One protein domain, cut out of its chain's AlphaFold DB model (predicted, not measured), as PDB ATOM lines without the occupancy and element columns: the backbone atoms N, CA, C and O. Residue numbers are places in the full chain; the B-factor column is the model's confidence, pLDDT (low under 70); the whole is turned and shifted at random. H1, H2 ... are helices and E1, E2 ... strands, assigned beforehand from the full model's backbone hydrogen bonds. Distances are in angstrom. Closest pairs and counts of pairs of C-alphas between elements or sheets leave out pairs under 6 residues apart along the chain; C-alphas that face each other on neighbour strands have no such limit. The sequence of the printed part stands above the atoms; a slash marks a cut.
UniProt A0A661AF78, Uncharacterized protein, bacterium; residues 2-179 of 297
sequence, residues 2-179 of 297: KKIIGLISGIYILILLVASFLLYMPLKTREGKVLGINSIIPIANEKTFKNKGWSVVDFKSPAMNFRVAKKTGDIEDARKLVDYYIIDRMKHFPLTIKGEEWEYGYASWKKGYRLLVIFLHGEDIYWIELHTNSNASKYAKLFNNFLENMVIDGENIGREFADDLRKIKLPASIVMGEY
ATOM      1  N   LYS A   2      14.490 -31.953 -64.884       54.38
ATOM      2  CA  LYS A   2      15.701 -31.997 -64.023       54.38
ATOM      3  C   LYS A   2      16.943 -31.344 -64.665       54.38
ATOM      4  O   LYS A   2      17.662 -30.612 -64.000       54.38
ATOM      5  N   LYS A   3      17.121 -31.525 -65.982       63.34
ATOM      6  CA  LYS A   3      18.195 -30.896 -66.776       63.34
ATOM      7  C   LYS A   3      18.106 -29.359 -66.848       63.34
ATOM      8  O   LYS A   3      19.137 -28.707 -66.849       63.34
ATOM      9  N   ILE A   4      16.898 -28.786 -66.871       64.25
ATOM     10  CA  ILE A   4      16.685 -27.327 -66.965       64.25
ATOM     11  C   ILE A   4      16.966 -26.663 -65.613       64.25
ATOM     12  O   ILE A   4      17.656 -25.653 -65.560       64.25
ATOM     13  N   ILE A   5      16.501 -27.264 -64.515       65.75
ATOM     14  CA  ILE A   5      16.780 -26.774 -63.155       65.75
ATOM     15  C   ILE A   5      18.281 -26.867 -62.854       65.75
ATOM     16  O   ILE A   5      18.862 -25.901 -62.372       65.75
ATOM     17  N   GLY A   6      18.927 -27.985 -63.205       68.50
ATOM     18  CA  GLY A   6      20.379 -28.131 -63.066       68.50
ATOM     19  C   GLY A   6      21.165 -27.085 -63.862       68.50
ATOM     20  O   GLY A   6      22.126 -26.525 -63.345       68.50
ATOM     21  N   LEU A   7      20.717 -26.760 -65.080       73.12
ATOM     22  CA  LEU A   7      21.326 -25.719 -65.909       73.12
ATOM     23  C   LEU A   7      21.183 -24.323 -65.280       73.12
ATOM     24  O   LEU A   7      22.166 -23.592 -65.198       73.12
ATOM     25  N   ILE A   8      19.986 -23.965 -64.800       73.12
ATOM     26  CA  ILE A   8      19.729 -22.668 -64.149       73.12
ATOM     27  C   ILE A   8      20.578 -22.526 -62.880       73.12
ATOM     28  O   ILE A   8      21.233 -21.501 -62.692       73.12
ATOM     29  N   SER A   9      20.628 -23.567 -62.043       71.94
ATOM     30  CA  SER A   9      21.470 -23.581 -60.844       71.94
ATOM     31  C   SER A   9      22.959 -23.470 -61.188       71.94
ATOM     32  O   SER A   9      23.675 -22.714 -60.537       71.94
ATOM     33  N   GLY A  10      23.426 -24.165 -62.231       75.88
ATOM     34  CA  GLY A  10      24.819 -24.111 -62.683       75.88
ATOM     35  C   GLY A  10      25.239 -22.729 -63.190       75.88
ATOM     36  O   GLY A  10      26.273 -22.211 -62.769       75.88
ATOM     37  N   ILE A  11      24.416 -22.092 -64.032       78.56
ATOM     38  CA  ILE A  11      24.662 -20.724 -64.522       78.56
ATOM     39  C   ILE A  11      24.706 -19.737 -63.352       78.56
ATOM     40  O   ILE A  11      25.560 -18.855 -63.318       78.56
ATOM     41  N   TYR A  12      23.826 -19.897 -62.365       73.62
ATOM     42  CA  TYR A  12      23.806 -19.010 -61.210       73.62
ATOM     43  C   TYR A  12      25.034 -19.172 -60.307       73.62
ATOM     44  O   TYR A  12      25.625 -18.171 -59.907       73.62
ATOM     45  N   ILE A  13      25.463 -20.409 -60.026       79.31
ATOM     46  CA  ILE A  13      26.712 -20.668 -59.289       79.31
ATOM     47  C   ILE A  13      27.888 -20.020 -60.021       79.31
ATOM     48  O   ILE A  13      28.714 -19.369 -59.387       79.31
ATOM     49  N   LEU A  14      27.934 -20.127 -61.351       79.69
ATOM     50  CA  LEU A  14      28.965 -19.476 -62.151       79.69
ATOM     51  C   LEU A  14      28.911 -17.944 -62.023       79.69
ATOM     52  O   LEU A  14      29.948 -17.322 -61.812       79.69
ATOM     53  N   ILE A  15      27.724 -17.331 -62.083       79.44
ATOM     54  CA  ILE A  15      27.554 -15.881 -61.878       79.44
ATOM     55  C   ILE A  15      28.005 -15.472 -60.474       79.44
ATOM     56  O   ILE A  15      28.701 -14.470 -60.340       79.44
ATOM     57  N   LEU A  16      27.658 -16.237 -59.437       74.94
ATOM     58  CA  LEU A  16      28.113 -15.978 -58.071       74.94
ATOM     59  C   LEU A  16      29.629 -16.105 -57.940       74.94
ATOM     60  O   LEU A  16      30.240 -15.267 -57.286       74.94
ATOM     61  N   LEU A  17      30.243 -17.112 -58.564       76.25
ATOM     62  CA  LEU A  17      31.695 -17.281 -58.564       76.25
ATOM     63  C   LEU A  17      32.389 -16.119 -59.278       76.25
ATOM     64  O   LEU A  17      33.361 -15.589 -58.750       76.25
ATOM     65  N   VAL A  18      31.869 -15.672 -60.424       76.75
ATOM     66  CA  VAL A  18      32.407 -14.514 -61.154       76.75
ATOM     67  C   VAL A  18      32.195 -13.222 -60.367       76.75
ATOM     68  O   VAL A  18      33.124 -12.431 -60.237       76.75
ATOM     69  N   ALA A  19      31.008 -13.003 -59.798       70.75
ATOM     70  CA  ALA A  19      30.720 -11.833 -58.972       70.75
ATOM     71  C   ALA A  19      31.605 -11.808 -57.719       70.75
ATOM     72  O   ALA A  19      32.198 -10.778 -57.411       70.75
ATOM     73  N   SER A  20      31.756 -12.951 -57.048       68.00
ATOM     74  CA  SER A  20      32.678 -13.138 -55.930       68.00
ATOM     75  C   SER A  20      34.108 -12.815 -56.361       68.00
ATOM     76  O   SER A  20      34.738 -11.944 -55.774       68.00
ATOM     77  N   PHE A  21      34.596 -13.405 -57.454       70.75
ATOM     78  CA  PHE A  21      35.937 -13.145 -57.977       70.75
ATOM     79  C   PHE A  21      36.175 -11.661 -58.295       70.75
ATOM     80  O   PHE A  21      37.207 -11.111 -57.922       70.75
ATOM     81  N   LEU A  22      35.218 -10.982 -58.935       67.88
ATOM     82  CA  LEU A  22      35.323  -9.555 -59.257       67.88
ATOM     83  C   LEU A  22      35.298  -8.664 -58.006       67.88
ATOM     84  O   LEU A  22      36.016  -7.662 -57.950       67.88
ATOM     85  N   LEU A  23      34.507  -9.031 -56.994       64.19
ATOM     86  CA  LEU A  23      34.488  -8.344 -55.702       64.19
ATOM     87  C   LEU A  23      35.827  -8.532 -54.968       64.19
ATOM     88  O   LEU A  23      36.436  -7.536 -54.576       64.19
ATOM     89  N   TYR A  24      36.327  -9.770 -54.898       65.44
ATOM     90  CA  TYR A  24      37.559 -10.154 -54.198       65.44
ATOM     91  C   TYR A  24      38.855  -9.882 -54.963       65.44
ATOM     92  O   TYR A  24      39.928 -10.072 -54.394       65.44
ATOM     93  N   MET A  25      38.802  -9.442 -56.226       67.62
ATOM     94  CA  MET A  25      40.013  -9.166 -56.997       67.62
ATOM     95  C   MET A  25      40.865  -8.136 -56.236       67.62
ATOM     96  O   MET A  25      40.412  -6.997 -56.070       67.62
ATOM     97  N   PRO A  26      42.064  -8.492 -55.745       66.88
ATOM     98  CA  PRO A  26      42.821  -7.617 -54.863       66.88
ATOM     99  C   PRO A  26      43.182  -6.323 -55.592       66.88
ATOM    100  O   PRO A  26      43.487  -6.323 -56.788       66.88
ATOM    101  N   LEU A  27      43.120  -5.199 -54.875       79.25
ATOM    102  CA  LEU A  27      43.685  -3.959 -55.396       79.25
ATOM    103  C   LEU A  27      45.185  -4.179 -55.562       79.25
ATOM    104  O   LEU A  27      45.859  -4.610 -54.631       79.25
ATOM    105  N   LYS A  28      45.696  -3.921 -56.765       86.06
ATOM    106  CA  LYS A  28      47.128  -4.020 -57.021       86.06
ATOM    107  C   LYS A  28      47.826  -2.889 -56.277       86.06
ATOM    108  O   LYS A  28      47.564  -1.718 -56.555       86.06
ATOM    109  N   THR A  29      48.704  -3.246 -55.355       91.94
ATOM    110  CA  THR A  29      49.509  -2.315 -54.567       91.94
ATOM    111  C   THR A  29      50.989  -2.635 -54.715       91.94
ATOM    112  O   THR A  29      51.357  -3.752 -55.076       91.94
ATOM    113  N   ARG A  30      51.835  -1.646 -54.448       93.81
ATOM    114  CA  ARG A  30      53.292  -1.779 -54.386       93.81
ATOM    115  C   ARG A  30      53.817  -0.983 -53.203       93.81
ATOM    116  O   ARG A  30      53.206   0.010 -52.825       93.81
ATOM    117  N   GLU A  31      54.960  -1.369 -52.667       95.12
ATOM    118  CA  GLU A  31      55.713  -0.475 -51.790       95.12
ATOM    119  C   GLU A  31      56.293   0.683 -52.613       95.12
ATOM    120  O   GLU A  31      56.656   0.531 -53.788       95.12
ATOM    121  N   GLY A  32      56.334   1.872 -52.024       94.12
ATOM    122  CA  GLY A  32      56.884   3.042 -52.687       94.12
ATOM    123  C   GLY A  32      56.956   4.266 -51.791       94.12
ATOM    124  O   GLY A  32      56.383   4.305 -50.704       94.12
ATOM    125  N   LYS A  33      57.666   5.280 -52.291       94.94
ATOM    126  CA  LYS A  33      57.833   6.573 -51.630       94.94
ATOM    127  C   LYS A  33      57.014   7.647 -52.339       94.94
ATOM    128  O   LYS A  33      57.165   7.830 -53.546       94.94
ATOM    129  N   VAL A  34      56.191   8.379 -51.594       94.00
ATOM    130  CA  VAL A  34      55.349   9.476 -52.091       94.00
ATOM    131  C   VAL A  34      55.492  10.670 -51.160       94.00
ATOM    132  O   VAL A  34      55.116  10.603 -49.999       94.00
ATOM    133  N   LEU A  35      56.041  11.777 -51.667       93.75
ATOM    134  CA  LEU A  35      56.192  13.033 -50.913       93.75
ATOM    135  C   LEU A  35      56.891  12.882 -49.545       93.75
ATOM    136  O   LEU A  35      56.580  13.611 -48.612       93.75
ATOM    137  N   GLY A  36      57.848  11.957 -49.427       91.38
ATOM    138  CA  GLY A  36      58.559  11.688 -48.167       91.38
ATOM    139  C   GLY A  36      58.004  10.504 -47.376       91.38
ATOM    140  O   GLY A  36      58.748   9.908 -46.607       91.38
ATOM    141  N   ILE A  37      56.768  10.090 -47.655       94.44
ATOM    142  CA  ILE A  37      56.112   8.942 -47.030       94.44
ATOM    143  C   ILE A  37      56.509   7.654 -47.755       94.44
ATOM    144  O   ILE A  37      56.201   7.499 -48.937       94.44
ATOM    145  N   ASN A  38      57.134   6.707 -47.061       96.25
ATOM    146  CA  ASN A  38      57.232   5.322 -47.520       96.25
ATOM    147  C   ASN A  38      55.989   4.560 -47.050       96.25
ATOM    148  O   ASN A  38      55.663   4.607 -45.867       96.25
ATOM    149  N   SER A  39      55.280   3.895 -47.964       95.44
ATOM    150  CA  SER A  39      54.103   3.084 -47.631       95.44
ATOM    151  C   SER A  39      53.725   2.120 -48.771       95.44
ATOM    152  O   SER A  39      54.400   2.037 -49.802       95.44
ATOM    153  N   ILE A  40      52.618   1.398 -48.598       93.56
ATOM    154  CA  ILE A  40      51.938   0.600 -49.612       93.56
ATOM    155  C   ILE A  40      51.010   1.512 -50.426       93.56
ATOM    156  O   ILE A  40      49.971   1.962 -49.945       93.56
ATOM    157  N   ILE A  41      51.358   1.752 -51.689       93.69
ATOM    158  CA  ILE A  41      50.633   2.633 -52.615       93.69
ATOM    159  C   ILE A  41      49.893   1.852 -53.708       93.69
ATOM    160  O   ILE A  41      50.325   0.767 -54.112       93.69
ATOM    161  N   PRO A  42      48.774   2.381 -54.235       92.56
ATOM    162  CA  PRO A  42      48.059   1.745 -55.333       92.56
ATOM    163  C   PRO A  42      48.853   1.789 -56.646       92.56
ATOM    164  O   PRO A  42      49.458   2.799 -57.000       92.56
ATOM    165  N   ILE A  43      48.778   0.710 -57.430       90.38
ATOM    166  CA  ILE A  43      49.251   0.687 -58.819       90.38
ATOM    167  C   ILE A  43      48.135   1.253 -59.704       90.38
ATOM    168  O   ILE A  43      47.187   0.552 -60.064       90.38
ATOM    169  N   ALA A  44      48.233   2.540 -60.021       89.38
ATOM    170  CA  ALA A  44      47.257   3.280 -60.816       89.38
ATOM    171  C   ALA A  44      47.956   4.341 -61.682       89.38
ATOM    172  O   ALA A  44      49.181   4.444 -61.667       89.38
ATOM    173  N   ASN A  45      47.187   5.127 -62.445       92.31
ATOM    174  CA  ASN A  45      47.758   6.230 -63.213       92.31
ATOM    175  C   ASN A  45      48.215   7.337 -62.252       92.31
ATOM    176  O   ASN A  45      47.379   8.014 -61.647       92.31
ATOM    177  N   GLU A  46      49.529   7.470 -62.097       94.75
ATOM    178  CA  GLU A  46      50.181   8.393 -61.176       94.75
ATOM    179  C   GLU A  46      50.403   9.752 -61.855       94.75
ATOM    180  O   GLU A  46      50.958   9.834 -62.953       94.75
ATOM    181  N   LYS A  47      49.958  10.836 -61.214       95.19
ATOM    182  CA  LYS A  47      50.159  12.207 -61.692       95.19
ATOM    183  C   LYS A  47      50.645  13.102 -60.562       95.19
ATOM    184  O   LYS A  47      49.908  13.365 -59.615       95.19
ATOM    185  N   THR A  48      51.834  13.659 -60.745       95.94
ATOM    186  CA  THR A  48      52.446  14.608 -59.812       95.94
ATOM    187  C   THR A  48      52.293  16.034 -60.323       95.94
ATOM    188  O   THR A  48      52.508  16.304 -61.506       95.94
ATOM    189  N   PHE A  49      51.898  16.962 -59.453       94.06
ATOM    190  CA  PHE A  49      51.762  18.378 -59.791       94.06
ATOM    191  C   PHE A  49      51.873  19.271 -58.553       94.06
ATOM    192  O   PHE A  49      51.759  18.809 -57.419       94.06
ATOM    193  N   LYS A  50      52.081  20.573 -58.775       92.31
ATOM    194  CA  LYS A  50      52.023  21.591 -57.721       92.31
ATOM    195  C   LYS A  50      50.737  22.404 -57.834       92.31
ATOM    196  O   LYS A  50      50.320  22.737 -58.941       92.31
ATOM    197  N   ASN A  51      50.108  22.729 -56.708       85.44
ATOM    198  CA  ASN A  51      48.880  23.524 -56.674       85.44
ATOM    199  C   ASN A  51      48.849  24.435 -55.441       85.44
ATOM    200  O   ASN A  51      48.780  23.936 -54.325       85.44
ATOM    201  N   LYS A  52      48.876  25.762 -55.629       84.31
ATOM    202  CA  LYS A  52      48.792  26.755 -54.533       84.31
ATOM    203  C   LYS A  52      49.734  26.450 -53.347       84.31
ATOM    204  O   LYS A  52      49.312  26.453 -52.196       84.31
ATOM    205  N   GLY A  53      50.996  26.127 -53.637       84.69
ATOM    206  CA  GLY A  53      52.007  25.777 -52.626       84.69
ATOM    207  C   GLY A  53      52.015  24.309 -52.183       84.69
ATOM    208  O   GLY A  53      52.969  23.883 -51.545       84.69
ATOM    209  N   TRP A  54      51.019  23.510 -52.571       92.12
ATOM    210  CA  TRP A  54      50.999  22.071 -52.316       92.12
ATOM    211  C   TRP A  54      51.793  21.309 -53.362       92.12
ATOM    212  O   TRP A  54      51.635  21.551 -54.561       92.12
ATOM    213  N   SER A  55      52.572  20.334 -52.916       95.19
ATOM    214  CA  SER A  55      53.036  19.230 -53.752       95.19
ATOM    215  C   SER A  55      51.996  18.120 -53.683       95.19
ATOM    216  O   SER A  55      51.631  17.707 -52.589       95.19
ATOM    217  N   VAL A  56      51.483  17.666 -54.825       94.81
ATOM    218  CA  VAL A  56      50.362  16.718 -54.900       94.81
ATOM    219  C   VAL A  56      50.721  15.548 -55.804       94.81
ATOM    220  O   VAL A  56      51.242  15.745 -56.903       94.81
ATOM    221  N   VAL A  57      50.394  14.340 -55.356       96.62
ATOM    222  CA  VAL A  57      50.470  13.100 -56.130       96.62
ATOM    223  C   VAL A  57      49.089  12.450 -56.140       96.62
ATOM    224  O   VAL A  57      48.565  12.066 -55.095       96.62
ATOM    225  N   ASP A  58      48.496  12.346 -57.330       95.81
ATOM    226  CA  ASP A  58      47.218  11.674 -57.577       95.81
ATOM    227  C   ASP A  58      47.456  10.280 -58.177       95.81
ATOM    228  O   ASP A  58      48.157  10.138 -59.175       95.81
ATOM    229  N   PHE A  59      46.768   9.275 -57.650       94.88
ATOM    230  CA  PHE A  59      46.663   7.921 -58.182       94.88
ATOM    231  C   PHE A  59      45.232   7.695 -58.672       94.88
ATOM    232  O   PHE A  59      44.298   7.518 -57.882       94.88
ATOM    233  N   LYS A  60      45.042   7.716 -59.995       92.12
ATOM    234  CA  LYS A  60      43.712   7.669 -60.618       92.12
ATOM    235  C   LYS A  60      43.413   6.335 -61.279       92.12
ATOM    236  O   LYS A  60      44.210   5.791 -62.040       92.12
ATOM    237  N   SER A  61      42.197   5.859 -61.048       87.00
ATOM    238  CA  SER A  61      41.563   4.766 -61.780       87.00
ATOM    239  C   SER A  61      40.096   5.123 -62.059       87.00
ATOM    240  O   SER A  61      39.560   6.032 -61.422       87.00
ATOM    241  N   PRO A  62      39.394   4.403 -62.952       83.75
ATOM    242  CA  PRO A  62      37.974   4.658 -63.211       83.75
ATOM    243  C   PRO A  62      37.079   4.609 -61.960       83.75
ATOM    244  O   PRO A  62      36.028   5.240 -61.925       83.75
ATOM    245  N   ALA A  63      37.491   3.869 -60.929       84.12
ATOM    246  CA  ALA A  63      36.712   3.653 -59.714       84.12
ATOM    247  C   ALA A  63      37.243   4.415 -58.485       84.12
ATOM    248  O   ALA A  63      36.614   4.365 -57.425       84.12
ATOM    249  N   MET A  64      38.380   5.110 -58.600       90.38
ATOM    250  CA  MET A  64      39.081   5.696 -57.456       90.38
ATOM    251  C   MET A  64      39.958   6.889 -57.842       90.38
ATOM    252  O   MET A  64      40.678   6.838 -58.838       90.38
ATOM    253  N   ASN A  65      39.987   7.893 -56.970       92.69
ATOM    254  CA  ASN A  65      41.036   8.901 -56.901       92.69
ATOM    255  C   ASN A  65      41.673   8.860 -55.503       92.69
ATOM    256  O   ASN A  65      40.998   9.176 -54.526       92.69
ATOM    257  N   PHE A  66      42.933   8.444 -55.408       94.25
ATOM    258  CA  PHE A  66      43.710   8.469 -54.167       94.25
ATOM    259  C   PHE A  66      44.764   9.569 -54.279       94.25
ATOM    260  O   PHE A  66      45.464   9.638 -55.283       94.25
ATOM    261  N   ARG A  67      44.875  10.436 -53.281       95.31
ATOM    262  CA  ARG A  67      45.705  11.637 -53.305       95.31
ATOM    263  C   ARG A  67      46.573  11.699 -52.064       95.31
ATOM    264  O   ARG A  67      46.077  11.519 -50.958       95.31
ATOM    265  N   VAL A  68      47.836  12.053 -52.264       95.88
ATOM    266  CA  VAL A  68      48.742  12.496 -51.204       95.88
ATOM    267  C   VAL A  68      49.169  13.914 -51.541       95.88
ATOM    268  O   VAL A  68      49.620  14.180 -52.656       95.88
ATOM    269  N   ALA A  69      49.008  14.833 -50.603       93.56
ATOM    270  CA  ALA A  69      49.427  16.212 -50.735       93.56
ATOM    271  C   ALA A  69      50.275  16.616 -49.527       93.56
ATOM    272  O   ALA A  69      50.012  16.192 -48.407       93.56
ATOM    273  N   LYS A  70      51.300  17.426 -49.783       94.44
ATOM    274  CA  LYS A  70      52.251  17.930 -48.793       94.44
ATOM    275  C   LYS A  70      52.458  19.428 -48.982       94.44
ATOM    276  O   LYS A  70      52.626  19.881 -50.120       94.44
ATOM    277  N   LYS A  71      52.497  20.177 -47.886       92.44
ATOM    278  CA  LYS A  71      52.868  21.595 -47.855       92.44
ATOM    279  C   LYS A  71      53.577  21.894 -46.535       92.44
ATOM    280  O   LYS A  71      53.117  21.442 -45.499       92.44
ATOM    281  N   THR A  72      54.633  22.695 -46.574       89.75
ATOM    282  CA  THR A  72      55.277  23.216 -45.362       89.75
ATOM    283  C   THR A  72      54.361  24.229 -44.671       89.75
ATOM    284  O   THR A  72      53.788  25.099 -45.340       89.75
ATOM    285  N   GLY A  73      54.196  24.107 -43.358       84.75
ATOM    286  CA  GLY A  73      53.311  24.949 -42.559       84.75
ATOM    287  C   GLY A  73      53.354  24.583 -41.078       84.75
ATOM    288  O   GLY A  73      54.177  23.776 -40.656       84.75
ATOM    289  N   ASP A  74      52.468  25.186 -40.294       81.00
ATOM    290  CA  ASP A  74      52.388  24.968 -38.849       81.00
ATOM    291  C   ASP A  74      51.079  24.281 -38.416       81.00
ATOM    292  O   ASP A  74      50.212  23.924 -39.223       81.00
ATOM    293  N   ILE A  75      50.940  24.063 -37.106       75.44
ATOM    294  CA  ILE A  75      49.760  23.418 -36.524       75.44
ATOM    295  C   ILE A  75      48.480  24.240 -36.716       75.44
ATOM    296  O   ILE A  75      47.393  23.673 -36.828       75.44
ATOM    297  N   GLU A  76      48.577  25.568 -36.786       78.81
ATOM    298  CA  GLU A  76      47.410  26.425 -36.976       78.81
ATOM    299  C   GLU A  76      46.929  26.375 -38.429       78.81
ATOM    300  O   GLU A  76      45.726  26.324 -38.686       78.81
ATOM    301  N   ASP A  77      47.856  26.300 -39.383       77.56
ATOM    302  CA  ASP A  77      47.568  26.008 -40.783       77.56
ATOM    303  C   ASP A  77      46.899  24.635 -40.951       77.56
ATOM    304  O   ASP A  77      45.933  24.516 -41.713       77.56
ATOM    305  N   ALA A  78      47.366  23.606 -40.233       73.75
ATOM    306  CA  ALA A  78      46.757  22.275 -40.249       73.75
ATOM    307  C   ALA A  78      45.326  22.301 -39.685       73.75
ATOM    308  O   ALA A  78      44.408  21.780 -40.326       73.75
ATOM    309  N   ARG A  79      45.109  22.982 -38.550       72.62
ATOM    310  CA  ARG A  79      43.779  23.183 -37.944       72.62
ATOM    311  C   ARG A  79      42.831  23.942 -38.870       72.62
ATOM    312  O   ARG A  79      41.725  23.479 -39.121       72.62
ATOM    313  N   LYS A  80      43.283  25.040 -39.483       78.81
ATOM    314  CA  LYS A  80      42.496  25.771 -40.493       78.81
ATOM    315  C   LYS A  80      42.130  24.882 -41.675       78.81
ATOM    316  O   LYS A  80      41.049  25.026 -42.241       78.81
ATOM    317  N   LEU A  81      43.017  23.969 -42.073       75.44
ATOM    318  CA  LEU A  81      42.735  23.016 -43.141       75.44
ATOM    319  C   LEU A  81      41.659  22.014 -42.742       75.44
ATOM    320  O   LEU A  81      40.784  21.720 -43.554       75.44
ATOM    321  N   VAL A  82      41.731  21.510 -41.513       70.44
ATOM    322  CA  VAL A  82      40.718  20.644 -40.914       70.44
ATOM    323  C   VAL A  82      39.362  21.355 -40.899       70.44
ATOM    324  O   VAL A  82      38.406  20.843 -41.483       70.44
ATOM    325  N   ASP A  83      39.307  22.576 -40.369       70.19
ATOM    326  CA  ASP A  83      38.081  23.381 -40.295       70.19
ATOM    327  C   ASP A  83      37.511  23.712 -41.683       70.19
ATOM    328  O   ASP A  83      36.299  23.720 -41.893       70.19
ATOM    329  N   TYR A  84      38.380  23.981 -42.663       70.88
ATOM    330  CA  TYR A  84      37.967  24.378 -44.009       70.88
ATOM    331  C   TYR A  84      37.562  23.193 -44.900       70.88
ATOM    332  O   TYR A  84      36.612  23.297 -45.682       70.88
ATOM    333  N   TYR A  85      38.304  22.079 -44.860       65.62
ATOM    334  CA  TYR A  85      38.122  20.961 -45.796       65.62
ATOM    335  C   TYR A  85      37.279  19.821 -45.261       65.62
ATOM    336  O   TYR A  85      36.715  19.075 -46.077       65.62
ATOM    337  N   ILE A  86      37.167  19.664 -43.944       62.50
ATOM    338  CA  ILE A  86      36.257  18.674 -43.391       62.50
ATOM    339  C   ILE A  86      34.857  19.293 -43.360       62.50
ATOM    340  O   ILE A  86      34.397  19.852 -42.379       62.50
ATOM    341  N   ILE A  87      34.206  19.223 -44.524       59.84
ATOM    342  CA  ILE A  87      32.843  19.696 -44.803       59.84
ATOM    343  C   ILE A  87      31.886  19.257 -43.679       59.84
ATOM    344  O   ILE A  87      31.938  18.094 -43.299       59.84
ATOM    345  N   ASP A  88      30.918  20.105 -43.301       57.50
ATOM    346  CA  ASP A  88      29.790  19.896 -42.349       57.50
ATOM    347  C   ASP A  88      29.060  18.528 -42.380       57.50
ATOM    348  O   ASP A  88      28.208  18.231 -41.545       57.50
ATOM    349  N   ARG A  89      29.310  17.689 -43.390       61.50
ATOM    350  CA  ARG A  89      28.702  16.359 -43.569       61.50
ATOM    351  C   ARG A  89      29.675  15.197 -43.368       61.50
ATOM    352  O   ARG A  89      29.261  14.044 -43.518       61.50
ATOM    353  N   MET A  90      30.947  15.470 -43.103       74.44
ATOM    354  CA  MET A  90      31.915  14.458 -42.699       74.44
ATOM    355  C   MET A  90      31.741  14.154 -41.209       74.44
ATOM    356  O   MET A  90      31.376  15.009 -40.418       74.44
ATOM    357  N   LYS A  91      31.955  12.900 -40.822       76.00
ATOM    358  CA  LYS A  91      32.194  12.540 -39.428       76.00
ATOM    359  C   LYS A  91      33.676  12.715 -39.156       76.00
ATOM    360  O   LYS A  91      34.492  12.245 -39.949       76.00
ATOM    361  N   HIS A  92      33.966  13.367 -38.046       76.62
ATOM    362  CA  HIS A  92      35.299  13.751 -37.616       76.62
ATOM    363  C   HIS A  92      35.698  12.859 -36.447       76.62
ATOM    364  O   HIS A  92      34.859  12.536 -35.596       76.62
ATOM    365  N   PHE A  93      36.947  12.430 -36.442       78.81
ATOM    366  CA  PHE A  93      37.523  11.628 -35.384       78.81
ATOM    367  C   PHE A  93      38.899  12.222 -35.089       78.81
ATOM    368  O   PHE A  93      39.829  11.978 -35.868       78.81
ATOM    369  N   PRO A  94      39.026  12.996 -33.997       74.69
ATOM    370  CA  PRO A  94      40.316  13.514 -33.589       74.69
ATOM    371  C   PRO A  94      41.203  12.341 -33.187       74.69
ATOM    372  O   PRO A  94      40.765  11.408 -32.505       74.69
ATOM    373  N   LEU A  95      42.445  12.391 -33.643       74.62
ATOM    374  CA  LEU A  95      43.482  11.408 -33.384       74.62
ATOM    375  C   LEU A  95      44.688  12.117 -32.764       74.62
ATOM    376  O   LEU A  95      44.932  13.301 -33.001       74.62
ATOM    377  N   THR A  96      45.454  11.398 -31.951       69.56
ATOM    378  CA  THR A  96      46.673  11.940 -31.346       69.56
ATOM    379  C   THR A  96      47.773  10.908 -31.469       69.56
ATOM    380  O   THR A  96      47.741   9.881 -30.798       69.56
ATOM    381  N   ILE A  97      48.749  11.188 -32.325       68.12
ATOM    382  CA  ILE A  97      49.835  10.259 -32.646       68.12
ATOM    383  C   ILE A  97      51.135  10.934 -32.254       68.12
ATOM    384  O   ILE A  97      51.407  12.045 -32.697       68.12
ATOM    385  N   LYS A  98      51.898  10.313 -31.348       65.62
ATOM    386  CA  LYS A  98      53.098  10.907 -30.727       65.62
ATOM    387  C   LYS A  98      52.943  12.346 -30.195       65.62
ATOM    388  O   LYS A  98      53.918  13.085 -30.111       65.62
ATOM    389  N   GLY A  99      51.733  12.745 -29.800       63.97
ATOM    390  CA  GLY A  99      51.446  14.105 -29.327       63.97
ATOM    391  C   GLY A  99      51.202  15.136 -30.436       63.97
ATOM    392  O   GLY A  99      50.900  16.283 -30.120       63.97
ATOM    393  N   GLU A 100      51.273  14.739 -31.709       69.00
ATOM    394  CA  GLU A 100      50.810  15.543 -32.839       69.00
ATOM    395  C   GLU A 100      49.283  15.404 -32.970       69.00
ATOM    396  O   GLU A 100      48.721  14.319 -32.771       69.00
ATOM    397  N   GLU A 101      48.596  16.505 -33.288       67.88
ATOM    398  CA  GLU A 101      47.153  16.509 -33.547       67.88
ATOM    399  C   GLU A 101      46.872  16.064 -34.984       67.88
ATOM    400  O   GLU A 101      47.402  16.613 -35.952       67.88
ATOM    401  N   TRP A 102      46.025  15.050 -35.107       73.94
ATOM    402  CA  TRP A 102      45.623  14.439 -36.365       73.94
ATOM    403  C   TRP A 102      44.105  14.480 -36.464       73.94
ATOM    404  O   TRP A 102      43.408  14.331 -35.463       73.94
ATOM    405  N   GLU A 103      43.576  14.595 -37.678       76.62
ATOM    406  CA  GLU A 103      42.134  14.525 -37.884       76.62
ATOM    407  C   GLU A 103      41.792  13.513 -38.972       76.62
ATOM    408  O   GLU A 103      42.248  13.608 -40.119       76.62
ATOM    409  N   TYR A 104      40.961  12.537 -38.607       74.88
ATOM    410  CA  TYR A 104      40.414  11.557 -39.532       74.88
ATOM    411  C   TYR A 104      38.976  11.924 -39.900       74.88
ATOM    412  O   TYR A 104      38.065  11.914 -39.072       74.88
ATOM    413  N   GLY A 105      38.756  12.213 -41.180       76.38
ATOM    414  CA  GLY A 105      37.459  12.564 -41.742       76.38
ATOM    415  C   GLY A 105      36.862  11.439 -42.586       76.38
ATOM    416  O   GLY A 105      37.499  10.902 -43.497       76.38
ATOM    417  N   TYR A 106      35.586  11.136 -42.353       77.00
ATOM    418  CA  TYR A 106      34.800  10.216 -43.175       77.00
ATOM    419  C   TYR A 106      33.540  10.878 -43.731       77.00
ATOM    420  O   TYR A 106      32.702  11.349 -42.969       77.00
ATOM    421  N   ALA A 107      33.327  10.814 -45.048       72.56
ATOM    422  CA  ALA A 107      32.050  11.165 -45.671       72.56
ATOM    423  C   ALA A 107      31.509  10.032 -46.543       72.56
ATOM    424  O   ALA A 107      32.232   9.406 -47.318       72.56
ATOM    425  N   SER A 108      30.188   9.869 -46.515       67.12
ATOM    426  CA  SER A 108      29.448   9.095 -47.513       67.12
ATOM    427  C   SER A 108      28.321   9.909 -48.117       67.12
ATOM    428  O   SER A 108      27.578  10.577 -47.398       67.12
ATOM    429  N   TRP A 109      28.122   9.772 -49.424       70.94
ATOM    430  CA  TRP A 109      26.962  10.299 -50.136       70.94
ATOM    431  C   TRP A 109      26.366   9.232 -51.061       70.94
ATOM    432  O   TRP A 109      26.932   8.165 -51.282       70.94
ATOM    433  N   LYS A 110      25.211   9.537 -51.672       61.03
ATOM    434  CA  LYS A 110      24.456   8.615 -52.550       61.03
ATOM    435  C   LYS A 110      25.249   7.993 -53.712       61.03
ATOM    436  O   LYS A 110      24.773   7.038 -54.311       61.03
ATOM    437  N   LYS A 111      26.390   8.567 -54.088       65.00
ATOM    438  CA  LYS A 111      27.181   8.200 -55.274       65.00
ATOM    439  C   LYS A 111      28.673   8.036 -54.969       65.00
ATOM    440  O   LYS A 111      29.477   8.156 -55.886       65.00
ATOM    441  N   GLY A 112      29.058   7.832 -53.711       74.75
ATOM    442  CA  GLY A 112      30.468   7.680 -53.374       74.75
ATOM    443  C   GLY A 112      30.820   7.937 -51.920       74.75
ATOM    444  O   GLY A 112      29.981   8.285 -51.088       74.75
ATOM    445  N   TYR A 113      32.096   7.722 -51.651       81.75
ATOM    446  CA  TYR A 113      32.713   7.721 -50.341       81.75
ATOM    447  C   TYR A 113      34.004   8.521 -50.401       81.75
ATOM    448  O   TYR A 113      34.730   8.466 -51.400       81.75
ATOM    449  N   ARG A 114      34.282   9.235 -49.311       86.31
ATOM    450  CA  ARG A 114      35.493  10.023 -49.128       86.31
ATOM    451  C   ARG A 114      36.117   9.712 -47.780       86.31
ATOM    452  O   ARG A 114      35.435   9.799 -46.760       86.31
ATOM    453  N   LEU A 115      37.395   9.364 -47.800       88.00
ATOM    454  CA  LEU A 115      38.248   9.274 -46.623       88.00
ATOM    455  C   LEU A 115      39.302  10.363 -46.709       88.00
ATOM    456  O   LEU A 115      39.797  10.657 -47.798       88.00
ATOM    457  N   LEU A 116      39.599  10.973 -45.574       87.75
ATOM    458  CA  LEU A 116      40.509  12.095 -45.470       87.75
ATOM    459  C   LEU A 116      41.287  11.971 -44.169       87.75
ATOM    460  O   LEU A 116      40.705  11.698 -43.126       87.75
ATOM    461  N   VAL A 117      42.590  12.189 -44.247       88.62
ATOM    462  CA  VAL A 117      43.455  12.363 -43.087       88.62
ATOM    463  C   VAL A 117      44.280  13.609 -43.317       88.62
ATOM    464  O   VAL A 117      44.895  13.757 -44.377       88.62
ATOM    465  N   ILE A 118      44.257  14.500 -42.333       87.44
ATOM    466  CA  ILE A 118      45.100  15.689 -42.292       87.44
ATOM    467  C   ILE A 118      45.907  15.627 -41.004       87.44
ATOM    468  O   ILE A 118      45.354  15.329 -39.944       87.44
ATOM    469  N   PHE A 119      47.205  15.886 -41.107       86.00
ATOM    470  CA  PHE A 119      48.096  15.903 -39.957       86.00
ATOM    471  C   PHE A 119      49.326  16.761 -40.205       86.00
ATOM    472  O   PHE A 119      49.701  17.014 -41.354       86.00
ATOM    473  N   LEU A 120      49.945  17.185 -39.111       85.56
ATOM    474  CA  LEU A 120      51.259  17.808 -39.096       85.56
ATOM    475  C   LEU A 120      52.296  16.748 -38.721       85.56
ATOM    476  O   LEU A 120      52.035  15.956 -37.823       85.56
ATOM    477  N   HIS A 121      53.443  16.750 -39.392       86.25
ATOM    478  CA  HIS A 121      54.625  16.007 -38.975       86.25
ATOM    479  C   HIS A 121      55.870  16.866 -39.200       86.25
ATOM    480  O   HIS A 121      56.180  17.231 -40.339       86.25
ATOM    481  N   GLY A 122      56.561  17.226 -38.117       85.06
ATOM    482  CA  GLY A 122      57.619  18.238 -38.170       85.06
ATOM    483  C   GLY A 122      57.084  19.592 -38.663       85.06
ATOM    484  O   GLY A 122      56.127  20.123 -38.109       85.06
ATOM    485  N   GLU A 123      57.687  20.145 -39.720       87.94
ATOM    486  CA  GLU A 123      57.257  21.408 -40.358       87.94
ATOM    487  C   GLU A 123      56.312  21.190 -41.557       87.94
ATOM    488  O   GLU A 123      56.027  22.112 -42.324       87.94
ATOM    489  N   ASP A 124      55.860  19.954 -41.778       90.19
ATOM    490  CA  ASP A 124      55.099  19.583 -42.962       90.19
ATOM    491  C   ASP A 124      53.674  19.152 -42.625       90.19
ATOM    492  O   ASP A 124      53.425  18.279 -41.797       90.19
ATOM    493  N   ILE A 125      52.722  19.725 -43.355       89.19
ATOM    494  CA  ILE A 125      51.315  19.351 -43.325       89.19
ATOM    495  C   ILE A 125      51.061  18.350 -44.443       89.19
ATOM    496  O   ILE A 125      51.312  18.620 -45.627       89.19
ATOM    497  N   TYR A 126      50.496  17.212 -44.068       90.12
ATOM    498  CA  TYR A 126      50.083  16.161 -44.977       90.12
ATOM    499  C   TYR A 126      48.562  16.118 -45.093       90.12
ATOM    500  O   TYR A 126      47.829  16.208 -44.112       90.12
ATOM    501  N   TRP A 127      48.091  15.946 -46.323       91.06
ATOM    502  CA  TRP A 127      46.696  15.698 -46.659       91.06
ATOM    503  C   TRP A 127      46.639  14.443 -47.523       91.06
ATOM    504  O   TRP A 127      47.053  14.441 -48.684       91.06
ATOM    505  N   ILE A 128      46.076  13.375 -46.963       92.25
ATOM    506  CA  ILE A 128      45.851  12.108 -47.656       92.25
ATOM    507  C   ILE A 128      44.351  11.923 -47.852       92.25
ATOM    508  O   ILE A 128      43.575  11.986 -46.904       92.25
ATOM    509  N   GLU A 129      43.925  11.690 -49.086       91.62
ATOM    510  CA  GLU A 129      42.514  11.565 -49.427       91.62
ATOM    511  C   GLU A 129      42.261  10.380 -50.349       91.62
ATOM    512  O   GLU A 129      42.995  10.132 -51.301       91.62
ATOM    513  N   LEU A 130      41.149   9.698 -50.118       91.88
ATOM    514  CA  LEU A 130      40.585   8.732 -51.040       91.88
ATOM    515  C   LEU A 130      39.156   9.135 -51.381       91.88
ATOM    516  O   LEU A 130      38.305   9.226 -50.503       91.88
ATOM    517  N   HIS A 131      38.866   9.250 -52.671       90.12
ATOM    518  CA  HIS A 131      37.515   9.342 -53.211       90.12
ATOM    519  C   HIS A 131      37.217   8.093 -54.043       90.12
ATOM    520  O   HIS A 131      37.961   7.756 -54.967       90.12
ATOM    521  N   THR A 132      36.083   7.438 -53.793       86.88
ATOM    522  CA  THR A 132      35.575   6.356 -54.650       86.88
ATOM    523  C   THR A 132      34.075   6.486 -54.896       86.88
ATOM    524  O   THR A 132      33.320   6.859 -54.006       86.88
ATOM    525  N   ASN A 133      33.626   6.139 -56.104       80.62
ATOM    526  CA  ASN A 133      32.199   5.992 -56.429       80.62
ATOM    527  C   ASN A 133      31.761   4.513 -56.421       80.62
ATOM    528  O   ASN A 133      30.666   4.185 -56.872       80.62
ATOM    529  N   SER A 134      32.644   3.619 -55.971       73.12
ATOM    530  CA  SER A 134      32.503   2.165 -56.032       73.12
ATOM    531  C   SER A 134      32.608   1.558 -54.623       73.12
ATOM    532  O   SER A 134      32.439   2.263 -53.631       73.12
ATOM    533  N   ASN A 135      32.820   0.243 -54.530       74.12
ATOM    534  CA  ASN A 135      32.849  -0.557 -53.300       74.12
ATOM    535  C   ASN A 135      33.671   0.103 -52.164       74.12
ATOM    536  O   ASN A 135      34.899   0.021 -52.148       74.12
ATOM    537  N   ALA A 136      32.978   0.720 -51.198       74.69
ATOM    538  CA  ALA A 136      33.579   1.488 -50.104       74.69
ATOM    539  C   ALA A 136      34.554   0.664 -49.265       74.69
ATOM    540  O   ALA A 136      35.660   1.120 -48.999       74.69
ATOM    541  N   SER A 137      34.159  -0.558 -48.893       76.19
ATOM    542  CA  SER A 137      34.955  -1.468 -48.059       76.19
ATOM    543  C   SER A 137      36.316  -1.756 -48.697       76.19
ATOM    544  O   SER A 137      37.356  -1.657 -48.048       76.19
ATOM    545  N   LYS A 138      36.328  -2.068 -49.998       79.56
ATOM    546  CA  LYS A 138      37.552  -2.419 -50.730       79.56
ATOM    547  C   LYS A 138      38.559  -1.270 -50.764       79.56
ATOM    548  O   LYS A 138      39.740  -1.480 -50.498       79.56
ATOM    549  N   TYR A 139      38.103  -0.059 -51.077       85.06
ATOM    550  CA  TYR A 139      38.990   1.102 -51.137       85.06
ATOM    551  C   TYR A 139      39.336   1.646 -49.746       85.06
ATOM    552  O   TYR A 139      40.454   2.109 -49.551       85.06
ATOM    553  N   ALA A 140      38.453   1.503 -48.754       82.25
ATOM    554  CA  ALA A 140      38.781   1.798 -47.361       82.25
ATOM    555  C   ALA A 140      39.928   0.916 -46.848       82.25
ATOM    556  O   ALA A 140      40.835   1.433 -46.208       82.25
ATOM    557  N   LYS A 141      39.964  -0.378 -47.207       84.50
ATOM    558  CA  LYS A 141      41.117  -1.249 -46.907       84.50
ATOM    559  C   LYS A 141      42.412  -0.747 -47.545       84.50
ATOM    560  O   LYS A 141      43.446  -0.782 -46.898       84.50
ATOM    561  N   LEU A 142      42.371  -0.261 -48.788       88.69
ATOM    562  CA  LEU A 142      43.548   0.343 -49.427       88.69
ATOM    563  C   LEU A 142      44.023   1.588 -48.670       88.69
ATOM    564  O   LEU A 142      45.218   1.737 -48.440       88.69
ATOM    565  N   PHE A 143      43.095   2.470 -48.298       90.12
ATOM    566  CA  PHE A 143      43.409   3.680 -47.542       90.12
ATOM    567  C   PHE A 143      44.011   3.348 -46.180       90.12
ATOM    568  O   PHE A 143      45.074   3.855 -45.848       90.12
ATOM    569  N   ASN A 144      43.394   2.425 -45.443       87.12
ATOM    570  CA  ASN A 144      43.909   1.975 -44.157       87.12
ATOM    571  C   ASN A 144      45.272   1.297 -44.312       87.12
ATOM    572  O   ASN A 144      46.184   1.658 -43.588       87.12
ATOM    573  N   ASN A 145      45.473   0.423 -45.304       88.94
ATOM    574  CA  ASN A 145      46.785  -0.186 -45.553       88.94
ATOM    575  C   ASN A 145      47.874   0.862 -45.822       88.94
ATOM    576  O   ASN A 145      48.997   0.692 -45.355       88.94
ATOM    577  N   PHE A 146      47.569   1.941 -46.551       92.56
ATOM    578  CA  PHE A 146      48.525   3.036 -46.735       92.56
ATOM    579  C   PHE A 146      48.869   3.705 -45.397       92.56
ATOM    580  O   PHE A 146      50.028   4.010 -45.123       92.56
ATOM    581  N   LEU A 147      47.871   3.947 -44.551       90.94
ATOM    582  CA  LEU A 147      48.080   4.640 -43.285       90.94
ATOM    583  C   LEU A 147      48.803   3.753 -42.266       90.94
ATOM    584  O   LEU A 147      49.758   4.204 -41.654       90.94
ATOM    585  N   GLU A 148      48.428   2.478 -42.156       89.81
ATOM    586  CA  GLU A 148      49.022   1.494 -41.240       89.81
ATOM    587  C   GLU A 148      50.502   1.198 -41.544       89.81
ATOM    588  O   GLU A 148      51.250   0.808 -40.652       89.81
ATOM    589  N   ASN A 149      50.939   1.397 -42.792       92.56
ATOM    590  CA  ASN A 149      52.312   1.129 -43.240       92.56
ATOM    591  C   ASN A 149      53.126   2.410 -43.477       92.56
ATOM    592  O   ASN A 149      54.151   2.379 -44.156       92.56
ATOM    593  N   MET A 150      52.661   3.546 -42.954       92.62
ATOM    594  CA  MET A 150      53.297   4.839 -43.166       92.62
ATOM    595  C   MET A 150      54.602   4.982 -42.379       92.62
ATOM    596  O   MET A 150      54.612   4.895 -41.150       92.62
ATOM    597  N   VAL A 151      55.688   5.274 -43.096       93.19
ATOM    598  CA  VAL A 151      56.987   5.634 -42.522       93.19
ATOM    599  C   VAL A 151      57.433   6.987 -43.073       93.19
ATOM    600  O   VAL A 151      57.597   7.131 -44.288       93.19
ATOM    601  N   ILE A 152      57.656   7.965 -42.193       90.94
ATOM    602  CA  ILE A 152      58.150   9.310 -42.535       90.94
ATOM    603  C   ILE A 152      59.460   9.529 -41.782       90.94
ATOM    604  O   ILE A 152      59.543   9.204 -40.607       90.94
ATOM    605  N   ASP A 153      60.509   9.962 -42.484       87.50
ATOM    606  CA  ASP A 153      61.840  10.227 -41.909       87.50
ATOM    607  C   ASP A 153      62.428   9.082 -41.054       87.50
ATOM    608  O   ASP A 153      63.227   9.280 -40.146       87.50
ATOM    609  N   GLY A 154      62.068   7.838 -41.396       84.88
ATOM    610  CA  GLY A 154      62.501   6.625 -40.693       84.88
ATOM    611  C   GLY A 154      61.615   6.236 -39.506       84.88
ATOM    612  O   GLY A 154      61.763   5.138 -38.969       84.88
ATOM    613  N   GLU A 155      60.650   7.074 -39.137       86.00
ATOM    614  CA  GLU A 155      59.691   6.807 -38.075       86.00
ATOM    615  C   GLU A 155      58.449   6.081 -38.592       86.00
ATOM    616  O   GLU A 155      57.787   6.527 -39.529       86.00
ATOM    617  N   ASN A 156      58.093   4.963 -37.953       87.00
ATOM    618  CA  ASN A 156      56.874   4.217 -38.263       87.00
ATOM    619  C   ASN A 156      55.665   4.826 -37.541       87.00
ATOM    620  O   ASN A 156      55.302   4.408 -36.443       87.00
ATOM    621  N   ILE A 157      55.057   5.816 -38.186       84.31
ATOM    622  CA  ILE A 157      53.849   6.504 -37.718       84.31
ATOM    623  C   ILE A 157      52.610   5.609 -37.898       84.31
ATOM    624  O   ILE A 157      51.661   5.662 -37.116       84.31
ATOM    625  N   GLY A 158      52.629   4.733 -38.907       83.75
ATOM    626  CA  GLY A 158      51.474   3.924 -39.277       83.75
ATOM    627  C   GLY A 158      51.011   2.929 -38.214       83.75
ATOM    628  O   GLY A 158      49.813   2.665 -38.100       83.75
ATOM    629  N   ARG A 159      51.921   2.413 -37.379       79.62
ATOM    630  CA  ARG A 159      51.555   1.482 -36.300       79.62
ATOM    631  C   ARG A 159      50.637   2.119 -35.254       79.62
ATOM    632  O   ARG A 159      49.651   1.503 -34.865       79.62
ATOM    633  N   GLU A 160      50.949   3.335 -34.818       75.31
ATOM    634  CA  GLU A 160      50.125   4.073 -33.850       75.31
ATOM    635  C   GLU A 160      48.783   4.466 -34.476       75.31
ATOM    636  O   GLU A 160      47.726   4.302 -33.867       75.31
ATOM    637  N   PHE A 161      48.821   4.857 -35.753       75.75
ATOM    638  CA  PHE A 161      47.628   5.129 -36.543       75.75
ATOM    639  C   PHE A 161      46.679   3.917 -36.600       75.75
ATOM    640  O   PHE A 161      45.465   4.065 -36.473       75.75
ATOM    641  N   ALA A 162      47.221   2.704 -36.750       77.19
ATOM    642  CA  ALA A 162      46.444   1.466 -36.791       77.19
ATOM    643  C   ALA A 162      45.668   1.209 -35.490       77.19
ATOM    644  O   ALA A 162      44.513   0.773 -35.523       77.19
ATOM    645  N   ASP A 163      46.292   1.467 -34.340       74.38
ATOM    646  CA  ASP A 163      45.690   1.215 -33.030       74.38
ATOM    647  C   ASP A 163      44.544   2.187 -32.733       74.38
ATOM    648  O   ASP A 163      43.512   1.780 -32.189       74.38
ATOM    649  N   ASP A 164      44.673   3.443 -33.154       73.88
ATOM    650  CA  ASP A 164      43.615   4.438 -33.017       73.88
ATOM    651  C   ASP A 164      42.502   4.280 -34.059       73.88
ATOM    652  O   ASP A 164      41.319   4.339 -33.706       73.88
ATOM    653  N   LEU A 165      42.836   3.954 -35.313       73.19
ATOM    654  CA  LEU A 165      41.843   3.598 -36.332       73.19
ATOM    655  C   LEU A 165      40.918   2.471 -35.872       73.19
ATOM    656  O   LEU A 165      39.715   2.510 -36.132       73.19
ATOM    657  N   ARG A 166      41.456   1.454 -35.186       72.88
ATOM    658  CA  ARG A 166      40.667   0.316 -34.681       72.88
ATOM    659  C   ARG A 166      39.617   0.729 -33.651       72.88
ATOM    660  O   ARG A 166      38.618   0.026 -33.497       72.88
ATOM    661  N   LYS A 167      39.816   1.852 -32.956       73.25
ATOM    662  CA  LYS A 167      38.855   2.402 -31.986       73.25
ATOM    663  C   LYS A 167      37.711   3.151 -32.679       73.25
ATOM    664  O   LYS A 167      36.625   3.275 -32.109       73.25
ATOM    665  N   ILE A 168      37.916   3.609 -33.916       71.00
ATOM    666  CA  ILE A 168      36.911   4.331 -34.696       71.00
ATOM    667  C   ILE A 168      35.841   3.356 -35.202       71.00
ATOM    668  O   ILE A 168      36.066   2.515 -36.075       71.00
ATOM    669  N   LYS A 169      34.609   3.502 -34.696       64.88
ATOM    670  CA  LYS A 169      33.442   2.774 -35.216       64.88
ATOM    671  C   LYS A 169      32.977   3.382 -36.538       64.88
ATOM    672  O   LYS A 169      32.106   4.254 -36.573       64.88
ATOM    673  N   LEU A 170      33.541   2.888 -37.635       66.75
ATOM    674  CA  LEU A 170      33.088   3.227 -38.981       66.75
ATOM    675  C   LEU A 170      31.643   2.738 -39.225       66.75
ATOM    676  O   LEU A 170      31.239   1.692 -38.708       66.75
ATOM    677  N   PRO A 171      30.828   3.473 -40.003       62.31
ATOM    678  CA  PRO A 171      29.465   3.059 -40.306       62.31
ATOM    679  C   PRO A 171      29.416   1.739 -41.072       62.31
ATOM    680  O   PRO A 171      30.306   1.407 -41.857       62.31
ATOM    681  N   ALA A 172      28.309   1.017 -40.885       56.97
ATOM    682  CA  ALA A 172      28.098  -0.291 -41.488       56.97
ATOM    683  C   ALA A 172      28.291  -0.277 -43.012       56.97
ATOM    684  O   ALA A 172      28.798  -1.237 -43.538       56.97
ATOM    685  N   SER A 173      28.011   0.796 -43.751       55.62
ATOM    686  CA  SER A 173      28.280   0.847 -45.205       55.62
ATOM    687  C   SER A 173      29.755   0.651 -45.603       55.62
ATOM    688  O   SER A 173      30.028   0.268 -46.739       55.62
ATOM    689  N   ILE A 174      30.698   0.906 -44.691       56.69
ATOM    690  CA  ILE A 174      32.134   0.637 -44.872       56.69
ATOM    691  C   ILE A 174      32.514  -0.731 -44.295       56.69
ATOM    692  O   ILE A 174      33.370  -1.416 -44.844       56.69
ATOM    693  N   VAL A 175      31.879  -1.116 -43.182       52.69
ATOM    694  CA  VAL A 175      32.184  -2.338 -42.414       52.69
ATOM    695  C   VAL A 175      31.438  -3.570 -42.940       52.69
ATOM    696  O   VAL A 175      31.902  -4.692 -42.749       52.69
ATOM    697  N   MET A 176      30.297  -3.378 -43.611       53.19
ATOM    698  CA  MET A 176      29.504  -4.401 -44.295       53.19
ATOM    699  C   MET A 176      30.371  -4.932 -45.423       53.19
ATOM    700  O   MET A 176      30.389  -4.418 -46.542       53.19
ATOM    701  N   GLY A 177      31.170  -5.930 -45.065       55.66
ATOM    702  CA  GLY A 177      32.128  -6.541 -45.953       55.66
ATOM    703  C   GLY A 177      31.432  -7.204 -47.131       55.66
ATOM    704  O   GLY A 177      30.236  -7.503 -47.113       55.66
ATOM    705  N   GLU A 178      32.241  -7.498 -48.140       56.88
ATOM    706  CA  GLU A 178      31.882  -8.251 -49.347       56.88
ATOM    707  C   GLU A 178      31.018  -9.489 -49.033       56.88
ATOM    708  O   GLU A 178      30.086  -9.790 -49.776       56.88
ATOM    709  N   TYR A 179      31.236 -10.122 -47.873       56.94
ATOM    710  CA  TYR A 179      30.448 -11.233 -47.338       56.94
ATOM    711  C   TYR A 179      28.953 -10.955 -47.156       56.94
ATOM    712  O   TYR A 179      28.159 -11.835 -47.459       56.94
TER     713      TYR A 179
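AT A GLANCE: This is residues 2 to 179 of the 297 residues of an uncharacterized protein of bacterium (UniProt A0A661AF78). A twisted sheet of seven strands is covered by helices on both faces, H2 on one and H3 and H4 on the other, with the small hairpin E1 and E2 packed beside H3; from this body the long helix H1 sticks out as an arm with its residues 2 to 19. The arm makes the length: the C-alphas span 72 by 29 by 28 A, while the body without residues 2 to 19 spans 46 by 29 by 29 A. The 178 printed residues hold five named helices and nine named strands, in the order H1, E1, E2, E3, E4, E5, H2, E6, E7, E8, E9, H3, H4, H5, and the class is mixed, helices and strands. The large sheet has the order E3, E4, E5, E9, E8, E7, E6, all antiparallel. The whole is only just compact, close to loose, with a radius of gyration of the C-alphas of 18.9 A.

IN THESE COORDINATES: H1, residues 2 to 24, begins at C-alpha 2 (15.701, -31.997, -64.023) and is 32.4 A long. E1 is residues 29 to 34 and E2 residues 37 to 42. E3, residues 45 to 51, is 18.5 A long, E4, residues 54 to 61, 21.9 A, and E5, residues 64 to 72, 26.7 A. H2, residues 75 to 85, begins at C-alpha 75 (49.760, 23.418, -36.524) and is 15.1 A long. E6, residues 91 to 97, is 19.0 A long, E7, residues 100 to 109, 29.9 A, E8, residues 112 to 121, 29.3 A, and E9, residues 124 to 132, 26.3 A. H3, residues 136 to 148, is 17.8 A long, H4 is residues 158 to 165, and H5, residues 172 to 175, ends at C-alpha 175 (32.184, -2.338, -42.414).

HOW THE PARTS SIT: In the large sheet E3, E4 and E5 form one meander, each strand the antiparallel neighbour of the one before, and E6, E7, E8 and E9 form another. E5 of the one and E9 of the other are antiparallel neighbours, with N 67 and O 129 within hydrogen-bond range at 2.7 A. E9 and E8 are a hairpin, with N 117 and O 128 at 2.8 A. The edge strands are E3 and E6. The three layers are H2, the sheet, and H3 with H4. H2 lies over E8 at a height over the sheet of 8.4 A and runs along the strands, its closest C-alphas to E8 being those of Ile 75 and Leu 120, 6.4 A apart. On the opposite face H3 lies over E9, and only just over E8 with 3 of its 13 C-alphas, at a height of 9.4 A. H4, on the same face as H3, lies over E6 at 8.8 A, slantwise to the strands. H3 touches H4 with its residues 144 to 148 alone, at a steep tilt of 47 degrees, opposite ways; their closest C-alphas are those of Glu 148 and Gly 158, 4.0 A apart. H3 also touches H5, with its residues 136 to 140 alone; the closest C-alphas are those of Ser 137 and Ile 174, 4.7 A apart. In the hairpin E1 and E2, N 34 and O 37 are 2.8 A apart, and the closest C-alphas of E2 and H3 are those of Ile 40 and Phe 146, 5.1 A apart. H1 is apart from H2, H4 and H5. In H1, H2, H3 and H4 every O i to N i+4 pair is within hydrogen-bond range; H5 is too short for one.

THE WHOLE: The C-alphas of Lys 2 and Asp 74, the two farthest apart, are 72.3 A apart. The printed part has no cut. No link is long; those from H3 to H4 and from H4 to H5 are short, the others tight. The mean pLDDT of the printed part is 80.0, and 36 residues are under 70, among them 2 to 6, 22 to 26, 85 to 89, 96 to 101 and 169 to 179.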